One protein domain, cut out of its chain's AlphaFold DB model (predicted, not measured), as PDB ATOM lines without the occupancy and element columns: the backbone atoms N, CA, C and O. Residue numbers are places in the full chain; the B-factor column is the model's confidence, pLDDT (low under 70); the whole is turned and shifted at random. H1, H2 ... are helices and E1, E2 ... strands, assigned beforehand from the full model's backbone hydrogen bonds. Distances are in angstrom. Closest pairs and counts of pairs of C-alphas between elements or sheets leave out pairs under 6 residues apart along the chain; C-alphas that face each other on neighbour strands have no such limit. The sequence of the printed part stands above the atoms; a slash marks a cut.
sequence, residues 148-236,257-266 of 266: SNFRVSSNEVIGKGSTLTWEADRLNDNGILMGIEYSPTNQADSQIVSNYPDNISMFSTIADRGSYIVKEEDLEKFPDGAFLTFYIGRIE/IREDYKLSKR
ATOM      1  N   SER A 148     128.607 121.912 114.943       68.56
ATOM      2  CA  SER A 148     127.609 121.992 113.885       68.56
ATOM      3  C   SER A 148     126.376 121.181 114.286       68.56
ATOM      4  O   SER A 148     126.453 120.266 115.116       68.56
ATOM      5  N   ASN A 149     125.231 121.493 113.669       71.19
ATOM      6  CA  ASN A 149     123.999 120.710 113.799       71.19
ATOM      7  C   ASN A 149     123.514 120.518 115.245       71.19
ATOM      8  O   ASN A 149     122.975 119.456 115.567       71.19
ATOM      9  N   PHE A 150     123.690 121.519 116.110       75.38
ATOM     10  CA  PHE A 150     123.166 121.436 117.467       75.38
ATOM     11  C   PHE A 150     121.636 121.431 117.467       75.38
ATOM     12  O   PHE A 150     121.002 122.224 116.769       75.38
ATOM     13  N   ARG A 151     121.038 120.484 118.194       77.19
ATOM     14  CA  ARG A 151     119.583 120.298 118.278       77.19
ATOM     15  C   ARG A 151     119.192 119.720 119.625       77.19
ATOM     16  O   ARG A 151     119.897 118.863 120.162       77.19
ATOM     17  N   VAL A 152     118.005 120.085 120.094       78.88
ATOM     18  CA  VAL A 152     117.340 119.450 121.237       78.88
ATOM     19  C   VAL A 152     116.229 118.533 120.735       78.88
ATOM     20  O   VAL A 152     115.528 118.859 119.781       78.88
ATOM     21  N   SER A 153     116.068 117.364 121.362       77.94
ATOM     22  CA  SER A 153     115.079 116.340 120.982       77.94
ATOM     23  C   SER A 153     113.626 116.834 120.974       77.94
ATOM     24  O   SER A 153     112.764 116.205 120.363       77.94
ATOM     25  N   SER A 154     113.351 117.933 121.670       70.31
ATOM     26  CA  SER A 154     112.069 118.627 121.730       70.31
ATOM     27  C   SER A 154     112.288 120.090 121.361       70.31
ATOM     28  O   SER A 154     113.049 120.797 122.013       70.31
ATOM     29  N   ASN A 155     111.605 120.544 120.312       63.78
ATOM     30  CA  ASN A 155     111.924 121.810 119.649       63.78
ATOM     31  C   ASN A 155     111.645 123.075 120.488       63.78
ATOM     32  O   ASN A 155     112.051 124.150 120.074       63.78
ATOM     33  N   GLU A 156     110.947 122.982 121.628       68.38
ATOM     34  CA  GLU A 156     110.492 124.174 122.378       68.38
ATOM     35  C   GLU A 156     110.498 124.020 123.906       68.38
ATOM     36  O   GLU A 156     110.391 125.009 124.634       68.38
ATOM     37  N   VAL A 157     110.603 122.789 124.413       81.38
ATOM     38  CA  VAL A 157     110.525 122.502 125.848       81.38
ATOM     39  C   VAL A 157     111.675 121.604 126.243       81.38
ATOM     40  O   VAL A 157     111.820 120.523 125.681       81.38
ATOM     41  N   ILE A 158     112.453 122.025 127.231       86.25
ATOM     42  CA  ILE A 158     113.525 121.234 127.816       86.25
ATOM     43  C   ILE A 158     113.130 120.772 129.213       86.25
ATOM     44  O   ILE A 158     112.488 121.488 129.976       86.25
ATOM     45  N   GLY A 159     113.512 119.553 129.543       89.44
ATOM     46  CA  GLY A 159     113.273 118.929 130.834       89.44
ATOM     47  C   GLY A 159     114.205 117.745 131.030       89.44
ATOM     48  O   GLY A 159     114.973 117.386 130.129       89.44
ATOM     49  N   LYS A 160     114.119 117.103 132.192       90.12
ATOM     50  CA  LYS A 160     114.861 115.871 132.475       90.12
ATOM     51  C   LYS A 160     114.626 114.837 131.367       90.12
ATOM     52  O   LYS A 160     113.491 114.574 130.980       90.12
ATOM     53  N   GLY A 161     115.700 114.236 130.866       89.81
ATOM     54  CA  GLY A 161     115.648 113.251 129.783       89.81
ATOM     55  C   GLY A 161     115.626 113.848 128.373       89.81
ATOM     56  O   GLY A 161     115.730 113.093 127.406       89.81
ATOM     57  N   SER A 162     115.547 115.175 128.231       90.88
ATOM     58  CA  SER A 162     115.753 115.827 126.932       90.88
ATOM     59  C   SER A 162     117.162 115.531 126.433       90.88
ATOM     60  O   SER A 162     118.115 115.521 127.212       90.88
ATOM     61  N   THR A 163     117.295 115.275 125.137       91.12
ATOM     62  CA  THR A 163     118.589 114.970 124.525       91.12
ATOM     63  C   THR A 163     119.066 116.171 123.726       91.12
ATOM     64  O   THR A 163     118.407 116.583 122.775       91.12
ATOM     65  N   LEU A 164     120.218 116.712 124.107       87.94
ATOM     66  CA  LEU A 164     120.989 117.653 123.304       87.94
ATOM     67  C   LEU A 164     121.861 116.835 122.349       87.94
ATOM     68  O   LEU A 164     122.457 115.843 122.768       87.94
ATOM     69  N   THR A 165     121.949 117.226 121.083       89.06
ATOM     70  CA  THR A 165     122.741 116.531 120.055       89.06
ATOM     71  C   THR A 165     123.560 117.526 119.255       89.06
ATOM     72  O   THR A 165     123.103 118.640 119.040       89.06
ATOM     73  N   TRP A 166     124.758 117.127 118.836       86.12
ATOM     74  CA  TRP A 166     125.665 117.893 117.978       86.12
ATOM     75  C   TRP A 166     126.537 116.928 117.163       86.12
ATOM     76  O   TRP A 166     126.610 115.733 117.458       86.12
ATOM     77  N   GLU A 167     127.215 117.417 116.125       84.69
ATOM     78  CA  GLU A 167     128.226 116.610 115.433       84.69
ATOM     79  C   GLU A 167     129.419 116.369 116.363       84.69
ATOM     80  O   GLU A 167     130.073 117.330 116.735       84.69
ATOM     81  N   ALA A 168     129.719 115.121 116.733       89.88
ATOM     82  CA  ALA A 168     130.835 114.794 117.626       89.88
ATOM     83  C   ALA A 168     132.209 115.052 116.986       89.88
ATOM     84  O   ALA A 168     132.421 114.721 115.817       89.88
ATOM     85  N   ASP A 169     133.174 115.505 117.786       86.88
ATOM     86  CA  ASP A 169     134.586 115.535 117.409       86.88
ATOM     87  C   ASP A 169     135.369 114.588 118.312       86.88
ATOM     88  O   ASP A 169     135.666 114.876 119.466       86.88
ATOM     89  N   ARG A 170     135.686 113.414 117.769       86.19
ATOM     90  CA  ARG A 170     136.321 112.329 118.526       86.19
ATOM     91  C   ARG A 170     137.799 112.564 118.817       86.19
ATOM     92  O   ARG A 170     138.368 111.767 119.549       86.19
ATOM     93  N   LEU A 171     138.407 113.570 118.192       85.00
ATOM     94  CA  LEU A 171     139.786 113.968 118.466       85.00
ATOM     95  C   LEU A 171     139.848 115.056 119.549       85.00
ATOM     96  O   LEU A 171     140.923 115.351 120.064       85.00
ATOM     97  N   ASN A 172     138.702 115.635 119.921       80.62
ATOM     98  CA  ASN A 172     138.608 116.606 120.998       80.62
ATOM     99  C   ASN A 172     138.517 115.917 122.372       80.62
ATOM    100  O   ASN A 172     137.439 115.750 122.952       80.62
ATOM    101  N   ASP A 173     139.675 115.553 122.911       80.44
ATOM    102  CA  ASP A 173     139.783 114.899 124.219       80.44
ATOM    103  C   ASP A 173     139.535 115.849 125.408       80.44
ATOM    104  O   ASP A 173     139.255 115.392 126.518       80.44
ATOM    105  N   ASN A 174     139.566 117.168 125.186       75.19
ATOM    106  CA  ASN A 174     139.268 118.176 126.210       75.19
ATOM    107  C   ASN A 174     137.762 118.292 126.503       75.19
ATOM    108  O   ASN A 174     137.359 118.855 127.523       75.19
ATOM    109  N   GLY A 175     136.922 117.738 125.624       80.88
ATOM    110  CA  GLY A 175     135.475 117.760 125.756       80.88
ATOM    111  C   GLY A 175     134.854 119.106 125.388       80.88
ATOM    112  O   GLY A 175     135.403 119.908 124.629       80.88
ATOM    113  N   ILE A 176     133.650 119.330 125.892       77.38
ATOM    114  CA  ILE A 176     132.848 120.516 125.613       77.38
ATOM    115  C   ILE A 176     132.364 121.136 126.917       77.38
ATOM    116  O   ILE A 176     132.059 120.439 127.886       77.38
ATOM    117  N   LEU A 177     132.265 122.453 126.915       77.75
ATOM    118  CA  LEU A 177     131.582 123.235 127.919       77.75
ATOM    119  C   LEU A 177     130.101 123.312 127.541       77.75
ATOM    120  O   LEU A 177     129.753 123.750 126.447       77.75
ATOM    121  N   MET A 178     129.231 122.894 128.451       79.75
ATOM    122  CA  MET A 178     127.797 123.133 128.386       79.75
ATOM    123  C   MET A 178     127.434 124.171 129.441       79.75
ATOM    124  O   MET A 178     127.720 123.973 130.626       79.75
ATOM    125  N   GLY A 179     126.782 125.246 129.014       77.50
ATOM    126  CA  GLY A 179     126.220 126.255 129.890       77.50
ATOM    127  C   GLY A 179     124.711 126.349 129.792       77.50
ATOM    128  O   GLY A 179     124.129 126.108 128.741       77.50
ATOM    129  N   ILE A 180     124.087 126.700 130.905       80.62
ATOM    130  CA  ILE A 180     122.656 126.955 131.011       80.62
ATOM    131  C   ILE A 180     122.506 128.270 131.758       80.62
ATOM    132  O   ILE A 180     123.096 128.445 132.824       80.62
ATOM    133  N   GLU A 181     121.726 129.185 131.207       82.75
ATOM    134  CA  GLU A 181     121.492 130.495 131.790       82.75
ATOM    135  C   GLU A 181     120.002 130.811 131.836       82.75
ATOM    136  O   GLU A 181     119.248 130.559 130.901       82.75
ATOM    137  N   TYR A 182     119.593 131.403 132.945       83.25
ATOM    138  CA  TYR A 182     118.348 132.124 133.088       83.25
ATOM    139  C   TYR A 182     118.675 133.606 133.220       83.25
ATOM    140  O   TYR A 182     119.427 134.000 134.116       83.25
ATOM    141  N   SER A 183     118.028 134.407 132.379       82.69
ATOM    142  CA  SER A 183     118.000 135.856 132.517       82.69
ATOM    143  C   SER A 183     116.555 136.340 132.672       82.69
ATOM    144  O   SER A 183     115.705 135.971 131.850       82.69
ATOM    145  N   PRO A 184     116.248 137.179 133.683       75.00
ATOM    146  CA  PRO A 184     114.919 137.739 133.893       75.00
ATOM    147  C   PRO A 184     114.497 138.665 132.745       75.00
ATOM    148  O   PRO A 184     113.303 138.807 132.491       75.00
ATOM    149  N   THR A 185     115.441 139.266 132.012       80.12
ATOM    150  CA  THR A 185     115.123 140.143 130.871       80.12
ATOM    151  C   THR A 185     114.588 139.369 129.671       80.12
ATOM    152  O   THR A 185     113.885 139.944 128.843       80.12
ATOM    153  N   ASN A 186     114.866 138.065 129.599       75.62
ATOM    154  CA  ASN A 186     114.436 137.190 128.508       75.62
ATOM    155  C   ASN A 186     113.105 136.481 128.817       75.62
ATOM    156  O   ASN A 186     112.638 135.656 128.033       75.62
ATOM    157  N   GLN A 187     112.476 136.778 129.960       83.38
ATOM    158  CA  GLN A 187     111.253 136.106 130.392       83.38
ATOM    159  C   GLN A 187     109.995 136.858 129.970       83.38
ATOM    160  O   GLN A 187     109.866 138.063 130.175       83.38
ATOM    161  N   ALA A 188     109.007 136.112 129.472       83.88
ATOM    162  CA  ALA A 188     107.674 136.653 129.211       83.88
ATOM    163  C   ALA A 188     106.775 136.676 130.464       83.88
ATOM    164  O   ALA A 188     105.849 137.482 130.547       83.88
ATOM    165  N   ASP A 189     107.011 135.780 131.429       87.69
ATOM    166  CA  ASP A 189     106.176 135.645 132.626       87.69
ATOM    167  C   ASP A 189     106.657 136.575 133.749       87.69
ATOM    168  O   ASP A 189     107.702 136.359 134.368       87.69
ATOM    169  N   SER A 190     105.860 137.603 134.049       88.81
ATOM    170  CA  SER A 190     106.175 138.593 135.081       88.81
ATOM    171  C   SER A 190     106.206 138.021 136.502       88.81
ATOM    172  O   SER A 190     106.873 138.594 137.365       88.81
ATOM    173  N   GLN A 191     105.533 136.895 136.766       91.69
ATOM    174  CA  GLN A 191     105.628 136.217 138.059       91.69
ATOM    175  C   GLN A 191     106.985 135.536 138.224       91.69
ATOM    176  O   GLN A 191     107.572 135.618 139.302       91.69
ATOM    177  N   ILE A 192     107.504 134.908 137.163       90.00
ATOM    178  CA  ILE A 192     108.851 134.325 137.175       90.00
ATOM    179  C   ILE A 192     109.881 135.432 137.416       90.00
ATOM    180  O   ILE A 192     110.671 135.314 138.349       90.00
ATOM    181  N   VAL A 193     109.795 136.551 136.686       89.00
ATOM    182  CA  VAL A 193     110.698 137.707 136.863       89.00
ATOM    183  C   VAL A 193     110.655 138.261 138.288       89.00
ATOM    184  O   VAL A 193     111.695 138.535 138.880       89.00
ATOM    185  N   SER A 194     109.461 138.415 138.868       90.62
ATOM    186  CA  SER A 194     109.323 138.952 140.226       90.62
ATOM    187  C   SER A 194     109.872 138.011 141.301       90.62
ATOM    188  O   SER A 194     110.344 138.489 142.332       90.62
ATOM    189  N   ASN A 195     109.764 136.697 141.098       92.12
ATOM    190  CA  ASN A 195     110.218 135.694 142.063       92.12
ATOM    191  C   ASN A 195     111.710 135.365 141.905       92.12
ATOM    192  O   ASN A 195     112.351 134.971 142.876       92.12
ATOM    193  N   TYR A 196     112.252 135.543 140.699       89.88
ATOM    194  CA  TYR A 196     113.637 135.259 140.332       89.88
ATOM    195  C   TYR A 196     114.226 136.473 139.590       89.88
ATOM    196  O   TYR A 196     114.361 136.443 138.365       89.88
ATOM    197  N   PRO A 197     114.538 137.568 140.310       85.88
ATOM    198  CA  PRO A 197     114.971 138.827 139.702       85.88
ATOM    199  C   PRO A 197     116.455 138.856 139.307       85.88
ATOM    200  O   PRO A 197     116.889 139.816 138.678       85.88
ATOM    201  N   ASP A 198     117.228 137.842 139.697       86.19
ATOM    202  CA  ASP A 198     118.664 137.748 139.437       86.19
ATOM    203  C   ASP A 198     118.951 136.716 138.336       86.19
ATOM    204  O   ASP A 198     118.228 135.725 138.196       86.19
ATOM    205  N   ASN A 199     120.031 136.930 137.578       79.44
ATOM    206  CA  ASN A 199     120.541 135.941 136.629       79.44
ATOM    207  C   ASN A 199     120.982 134.668 137.363       79.44
ATOM    208  O   ASN A 199     121.542 134.725 138.462       79.44
ATOM    209  N   ILE A 200     120.766 133.515 136.733       82.19
ATOM    210  CA  ILE A 200     121.236 132.218 137.230       82.19
ATOM    211  C   ILE A 200     121.998 131.559 136.096       82.19
ATOM    212  O   ILE A 200     121.476 131.453 134.993       82.19
ATOM    213  N   SER A 201     123.206 131.080 136.363       78.12
ATOM    214  CA  SER A 201     123.998 130.351 135.381       78.12
ATOM    215  C   SER A 201     124.592 129.078 135.976       78.12
ATOM    216  O   SER A 201     124.862 128.978 137.178       78.12
ATOM    217  N   MET A 202     124.751 128.066 135.128       76.94
ATOM    218  CA  MET A 202     125.390 126.800 135.460       76.94
ATOM    219  C   MET A 202     126.233 126.331 134.287       76.94
ATOM    220  O   MET A 202     125.761 126.319 133.155       76.94
ATOM    221  N   PHE A 203     127.449 125.880 134.587       74.25
ATOM    222  CA  PHE A 203     128.410 125.408 133.600       74.25
ATOM    223  C   PHE A 203     128.911 124.021 133.971       74.25
ATOM    224  O   PHE A 203     129.091 123.704 135.149       74.25
ATOM    225  N   SER A 204     129.120 123.185 132.963       73.50
ATOM    226  CA  SER A 204     129.617 121.827 133.135       73.50
ATOM    227  C   SER A 204     130.489 121.428 131.957       73.50
ATOM    228  O   SER A 204     130.204 121.784 130.816       73.50
ATOM    229  N   THR A 205     131.541 120.666 132.230       79.25
ATOM    230  CA  THR A 205     132.347 120.042 131.183       79.25
ATOM    231  C   THR A 205     131.845 118.625 130.952       79.25
ATOM    232  O   THR A 205     131.705 117.843 131.895       79.25
ATOM    233  N   ILE A 206     131.578 118.282 129.696       82.31
ATOM    234  CA  ILE A 206     131.127 116.953 129.282       82.31
ATOM    235  C   ILE A 206     131.972 116.448 128.112       82.31
ATOM    236  O   ILE A 206     132.614 117.215 127.404       82.31
ATOM    237  N   ALA A 207     132.005 115.134 127.909       85.25
ATOM    238  CA  ALA A 207     132.765 114.550 126.806       85.25
ATOM    239  C   ALA A 207     132.138 114.894 125.443       85.25
ATOM    240  O   ALA A 207     130.911 114.889 125.303       85.25
ATOM    241  N   ASP A 208     132.968 115.086 124.414       86.81
ATOM    242  CA  ASP A 208     132.525 115.373 123.044       86.81
ATOM    243  C   ASP A 208     132.022 114.105 122.327       86.81
ATOM    244  O   ASP A 208     132.661 113.518 121.454       86.81
ATOM    245  N   ARG A 209     130.860 113.616 122.766       90.88
ATOM    246  CA  ARG A 209     130.242 112.380 122.255       90.88
ATOM    247  C   ARG A 209     129.148 112.622 121.217       90.88
ATOM    248  O   ARG A 209     128.574 111.655 120.724       90.88
ATOM    249  N   GLY A 210     128.844 113.881 120.903       90.25
ATOM    250  CA  GLY A 210     127.757 114.265 119.995       90.25
ATOM    251  C   GLY A 210     126.361 114.229 120.615       90.25
ATOM    252  O   GLY A 210     125.374 114.480 119.926       90.25
ATOM    253  N   SER A 211     126.243 113.893 121.901       92.44
ATOM    254  CA  SER A 211     124.959 113.923 122.597       92.44
ATOM    255  C   SER A 211     125.103 114.025 124.111       92.44
ATOM    256  O   SER A 211     126.008 113.413 124.687       92.44
ATOM    257  N   TYR A 212     124.148 114.692 124.750       91.62
ATOM    258  CA  TYR A 212     123.995 114.773 126.198       91.62
ATOM    259  C   TYR A 212     122.532 114.587 126.590       91.62
ATOM    260  O   TYR A 212     121.643 115.130 125.940       91.62
ATOM    261  N   ILE A 213     122.280 113.835 127.661       92.75
ATOM    262  CA  ILE A 213     120.940 113.695 128.237       92.75
ATOM    263  C   ILE A 213     120.871 114.610 129.452       92.75
ATOM    264  O   ILE A 213     121.608 114.398 130.416       92.75
ATOM    265  N   VAL A 214     119.972 115.590 129.398       90.88
ATOM    266  CA  VAL A 214     119.744 116.555 130.474       90.88
ATOM    267  C   VAL A 214     119.271 115.823 131.720       90.88
ATOM    268  O   VAL A 214     118.287 115.071 131.685       90.88
ATOM    269  N   LYS A 215     119.982 116.031 132.822       91.19
ATOM    270  CA  LYS A 215     119.674 115.420 134.110       91.19
ATOM    271  C   LYS A 215     118.812 116.356 134.945       91.19
ATOM    272  O   LYS A 215     118.553 117.498 134.579       91.19
ATOM    273  N   GLU A 216     118.328 115.847 136.067       91.19
ATOM    274  CA  GLU A 216     117.510 116.645 136.978       91.19
ATOM    275  C   GLU A 216     118.349 117.740 137.639       91.19
ATOM    276  O   GLU A 216     117.939 118.898 137.677       91.19
ATOM    277  N   GLU A 217     119.572 117.388 138.033       90.44
ATOM    278  CA  GLU A 217     120.521 118.251 138.732       90.44
ATOM    279  C   GLU A 217     120.955 119.452 137.877       90.44
ATOM    280  O   GLU A 217     121.226 120.528 138.411       90.44
ATOM    281  N   ASP A 218     120.957 119.294 136.549       87.50
ATOM    282  CA  ASP A 218     121.256 120.370 135.592       87.50
ATOM    283  C   ASP A 218     120.182 121.475 135.623       87.50
ATOM    284  O   ASP A 218     120.437 122.611 135.230       87.50
ATOM    285  N   LEU A 219     118.968 121.151 136.087       91.38
ATOM    286  CA  LEU A 219     117.781 122.007 136.017       91.38
ATOM    287  C   LEU A 219     117.273 122.463 137.396       91.38
ATOM    288  O   LEU A 219     116.385 123.318 137.480       91.38
ATOM    289  N   GLU A 220     117.805 121.907 138.487       90.50
ATOM    290  CA  GLU A 220     117.306 122.123 139.853       90.50
ATOM    291  C   GLU A 220     117.246 123.605 140.236       90.50
ATOM    292  O   GLU A 220     116.240 124.061 140.786       90.50
ATOM    293  N   LYS A 221     118.296 124.357 139.886       87.62
ATOM    294  CA  LYS A 221     118.487 125.764 140.271       87.62
ATOM    295  C   LYS A 221     117.625 126.742 139.475       87.62
ATOM    296  O   LYS A 221     117.486 127.889 139.886       87.62
ATOM    297  N   PHE A 222     117.045 126.303 138.362       91.19
ATOM    298  CA  PHE A 222     116.308 127.171 137.452       91.19
ATOM    299  C   PHE A 222     114.803 127.176 137.754       91.19
ATOM    300  O   PHE A 222     114.255 126.145 138.157       91.19
ATOM    301  N   PRO A 223     114.103 128.308 137.572       92.38
ATOM    302  CA  PRO A 223     112.662 128.378 137.780       92.38
ATOM    303  C   PRO A 223     111.886 127.556 136.744       92.38
ATOM    304  O   PRO A 223     112.139 127.659 135.547       92.38
ATOM    305  N   ASP A 224     110.918 126.751 137.195       92.31
ATOM    306  CA  ASP A 224     110.034 126.005 136.287       92.31
ATOM    307  C   ASP A 224     109.248 126.960 135.377       92.31
ATOM    308  O   ASP A 224     108.816 128.030 135.808       92.31
ATOM    309  N   GLY A 225     109.072 126.582 134.110       89.44
ATOM    310  CA  GLY A 225     108.413 127.416 133.106       89.44
ATOM    311  C   GLY A 225     109.260 128.556 132.532       89.44
ATOM    312  O   GLY A 225     108.769 129.241 131.633       89.44
ATOM    313  N   ALA A 226     110.492 128.761 133.004       90.38
ATOM    314  CA  ALA A 226     111.362 129.831 132.525       90.38
ATOM    315  C   ALA A 226     111.994 129.526 131.164       90.38
ATOM    316  O   ALA A 226     112.255 128.371 130.837       90.38
ATOM    317  N   PHE A 227     112.277 130.564 130.384       85.44
ATOM    318  CA  PHE A 227     113.144 130.467 129.216       85.44
ATOM    319  C   PHE A 227     114.600 130.380 129.667       85.44
ATOM    320  O   PHE A 227     115.072 131.232 130.422       85.44
ATOM    321  N   LEU A 228     115.284 129.336 129.217       83.19
ATOM    322  CA  LEU A 228     116.684 129.066 129.484       83.19
ATOM    323  C   LEU A 228     117.475 129.167 128.190       83.19
ATOM    324  O   LEU A 228     117.075 128.596 127.176       83.19
ATOM    325  N   THR A 229     118.617 129.826 128.266       76.75
ATOM    326  CA  THR A 229     119.608 129.887 127.202       76.75
ATOM    327  C   THR A 229     120.623 128.767 127.408       76.75
ATOM    328  O   THR A 229     121.241 128.675 128.467       76.75
ATOM    329  N   PHE A 230     120.805 127.913 126.407       75.12
ATOM    330  CA  PHE A 230     121.810 126.857 126.404       75.12
ATOM    331  C   PHE A 230     123.003 127.281 125.571       75.12
ATOM    332  O   PHE A 230     122.847 127.682 124.423       75.12
ATOM    333  N   TYR A 231     124.183 127.117 126.148       72.94
ATOM    334  CA  TYR A 231     125.469 127.287 125.504       72.94
ATOM    335  C   TYR A 231     126.116 125.928 125.348       72.94
ATOM    336  O   TYR A 231     126.166 125.142 126.295       72.94
ATOM    337  N   ILE A 232     126.665 125.662 124.177       71.69
ATOM    338  CA  ILE A 232     127.562 124.534 123.985       71.69
ATOM    339  C   ILE A 232     128.785 125.021 123.233       71.69
ATOM    340  O   ILE A 232     128.650 125.723 122.232       71.69
ATOM    341  N   GLY A 233     129.965 124.651 123.717       72.56
ATOM    342  CA  GLY A 233     131.204 124.971 123.035       72.56
ATOM    343  C   GLY A 233     132.306 123.972 123.284       72.56
ATOM    344  O   GLY A 233     132.380 123.359 124.343       72.56
ATOM    345  N   ARG A 234     133.150 123.759 122.279       72.25
ATOM    346  CA  ARG A 234     134.304 122.870 122.405       72.25
ATOM    347  C   ARG A 234     135.396 123.548 123.195       72.25
ATOM    348  O   ARG A 234     135.681 124.722 122.981       72.25
ATOM    349  N   ILE A 235     135.984 122.789 124.109       69.00
ATOM    350  CA  ILE A 235     137.139 123.240 124.865       69.00
ATOM    351  C   ILE A 235     138.355 122.946 123.998       69.00
ATOM    352  O   ILE A 235     138.706 121.795 123.764       69.00
ATOM    353  N   GLU A 236     138.984 123.989 123.487       65.56
ATOM    354  CA  GLU A 236     140.288 123.891 122.843       65.56
ATOM    355  C   GLU A 236     141.399 124.137 123.873       65.56
ATOM    356  O   GLU A 236     141.123 124.594 124.989       65.56
ATOM    357  N   ILE A 257     127.314 127.465 120.282       54.97
ATOM    358  CA  ILE A 257     125.924 127.555 119.850       54.97
ATOM    359  C   ILE A 257     125.095 127.984 121.049       54.97
ATOM    360  O   ILE A 257     125.255 127.441 122.144       54.97
ATOM    361  N   ARG A 258     124.244 128.984 120.815       61.91
ATOM    362  CA  ARG A 258     123.258 129.482 121.761       61.91
ATOM    363  C   ARG A 258     121.871 129.120 121.249       61.91
ATOM    364  O   ARG A 258     121.528 129.488 120.131       61.91
ATOM    365  N   GLU A 259     121.075 128.469 122.081       62.97
ATOM    366  CA  GLU A 259     119.668 128.188 121.788       62.97
ATOM    367  C   GLU A 259     118.803 128.417 123.025       62.97
ATOM    368  O   GLU A 259     119.216 128.102 124.143       62.97
ATOM    369  N   ASP A 260     117.587 128.916 122.824       71.44
ATOM    370  CA  ASP A 260     116.680 129.280 123.909       71.44
ATOM    371  C   ASP A 260     115.511 128.275 123.988       71.44
ATOM    372  O   ASP A 260     114.827 128.013 122.996       71.44
ATOM    373  N   TYR A 261     115.241 127.726 125.177       76.88
ATOM    374  CA  TYR A 261     114.188 126.725 125.404       76.88
ATOM    375  C   TYR A 261     113.373 127.021 126.655       76.88
ATOM    376  O   TYR A 261     113.896 127.498 127.658       76.88
ATOM    377  N   LYS A 262     112.086 126.667 126.651       83.44
ATOM    378  CA  LYS A 262     111.260 126.762 127.858       83.44
ATOM    379  C   LYS A 262     111.482 125.553 128.768       83.44
ATOM    380  O   LYS A 262     111.357 124.415 128.327       83.44
ATOM    381  N   LEU A 263     111.743 125.776 130.050       81.62
ATOM    382  CA  LEU A 263     111.881 124.716 131.043       81.62
ATOM    383  C   LEU A 263     110.524 124.091 131.398       81.62
ATOM    384  O   LEU A 263     109.545 124.793 131.653       81.62
ATOM    385  N   SER A 264     110.499 122.763 131.490       84.50
ATOM    386  CA  SER A 264     109.442 121.974 132.119       84.50
ATOM    387  C   SER A 264     110.062 120.934 133.049       84.50
ATOM    388  O   SER A 264     110.696 119.987 132.587       84.50
ATOM    389  N   LYS A 265     109.823 121.066 134.357       78.69
ATOM    390  CA  LYS A 265     110.243 120.081 135.373       78.69
ATOM    391  C   LYS A 265     109.286 118.884 135.528       78.69
ATOM    392  O   LYS A 265     109.486 118.072 136.426       78.69
ATOM    393  N   ARG A 266     108.230 118.812 134.708       64.31
ATOM    394  CA  ARG A 266     107.230 117.728 134.734       64.31
ATOM    395  C   ARG A 266     107.803 116.366 134.366       64.31
ATOM    396  O   ARG A 266     108.647 116.323 133.447       64.31
TER     397      ARG A 266
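What this domain is: This is residues 148 to 236 and 257 to 266 of the 266 residues of an uncharacterized protein of Chryseobacterium sp. SCN 40-13 (UniProt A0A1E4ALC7). One long, strongly twisted sheet of four strands, E3, E2, E5 and E6, has one face partly covered by a second, tiny sheet of E1 and E4 together with the loops 148 to 162 and 214 to 226, while its other face is bare. The short helix H1 lies beyond one end of the long strands, and the turn at residues 170 to 174 lies beyond the other; these two make the ends of the long axis. The 99 printed residues run E1, E2, H1, E3, E4, E5, E6, and both sheets, in the orders E3 - E2 - E5 - E6 and E1 - E4, are antiparallel. The class is mostly strand, with 41 residues in named elements, under half of those printed. The whole is compact, with a radius of gyration of the C-alphas of 13.7 A, but elongated, spanning 45 by 24 by 22 A.

How they stand to each other: Residues 151 to 152 pair briefly, antiparallel, with residues 164 to 165 of E1, residues 163 to 165. E1 is the antiparallel neighbour of E4, residues 211 to 213, at 166 degrees, with N 164 and O 212 2.8 A apart. E2, residues 176 to 182, is an inner strand between E3, residues 200 to 206, and E5, residues 227 to 234. N 178 and O 204 of E2 and E3 are 2.8 A apart, within hydrogen-bond range, as are N 179 and O 231 of E2 and E5, also at 2.8 A. E6, residues 257 to 263, stands antiparallel to E5 at 148 degrees, with N 230 and O 259 2.8 A apart. Residues 157 to 158 pair briefly, parallel, with residues 262 to 263 of E6. H1, residues 190 to 195, is not on the four-stranded sheet, with 1 pair of C-alphas within 10 A; in it every O i to N i+4 pair is within hydrogen-bond range. E3 and E4 are only just apart, at 8.1 A.

Where its parts are: E1 begins at C-alpha 163, (118.589, 114.970, 124.525). E2 measures 20.0 A, E3 19.9 A, E5 23.5 A and E6 18.2 A from first to last C-alpha. H1 begins at C-alpha 190, (106.175, 138.593, 135.081), and E6 ends at C-alpha 263, (111.881, 124.716, 131.043).

The domain as a whole: The two C-alphas farthest apart, those of Leu 171 and Gln 191, are 45.2 A apart. Residues 237 to 256 are not printed, and C-alphas 236 and 257 are 15.1 A apart across this cut. The link E4 to E5 is long, with 13 residues. The mean pLDDT of the printed part is 81.9; residues 148, 155 to 156, 235 to 236, 257 to 259 and 266 are under 70.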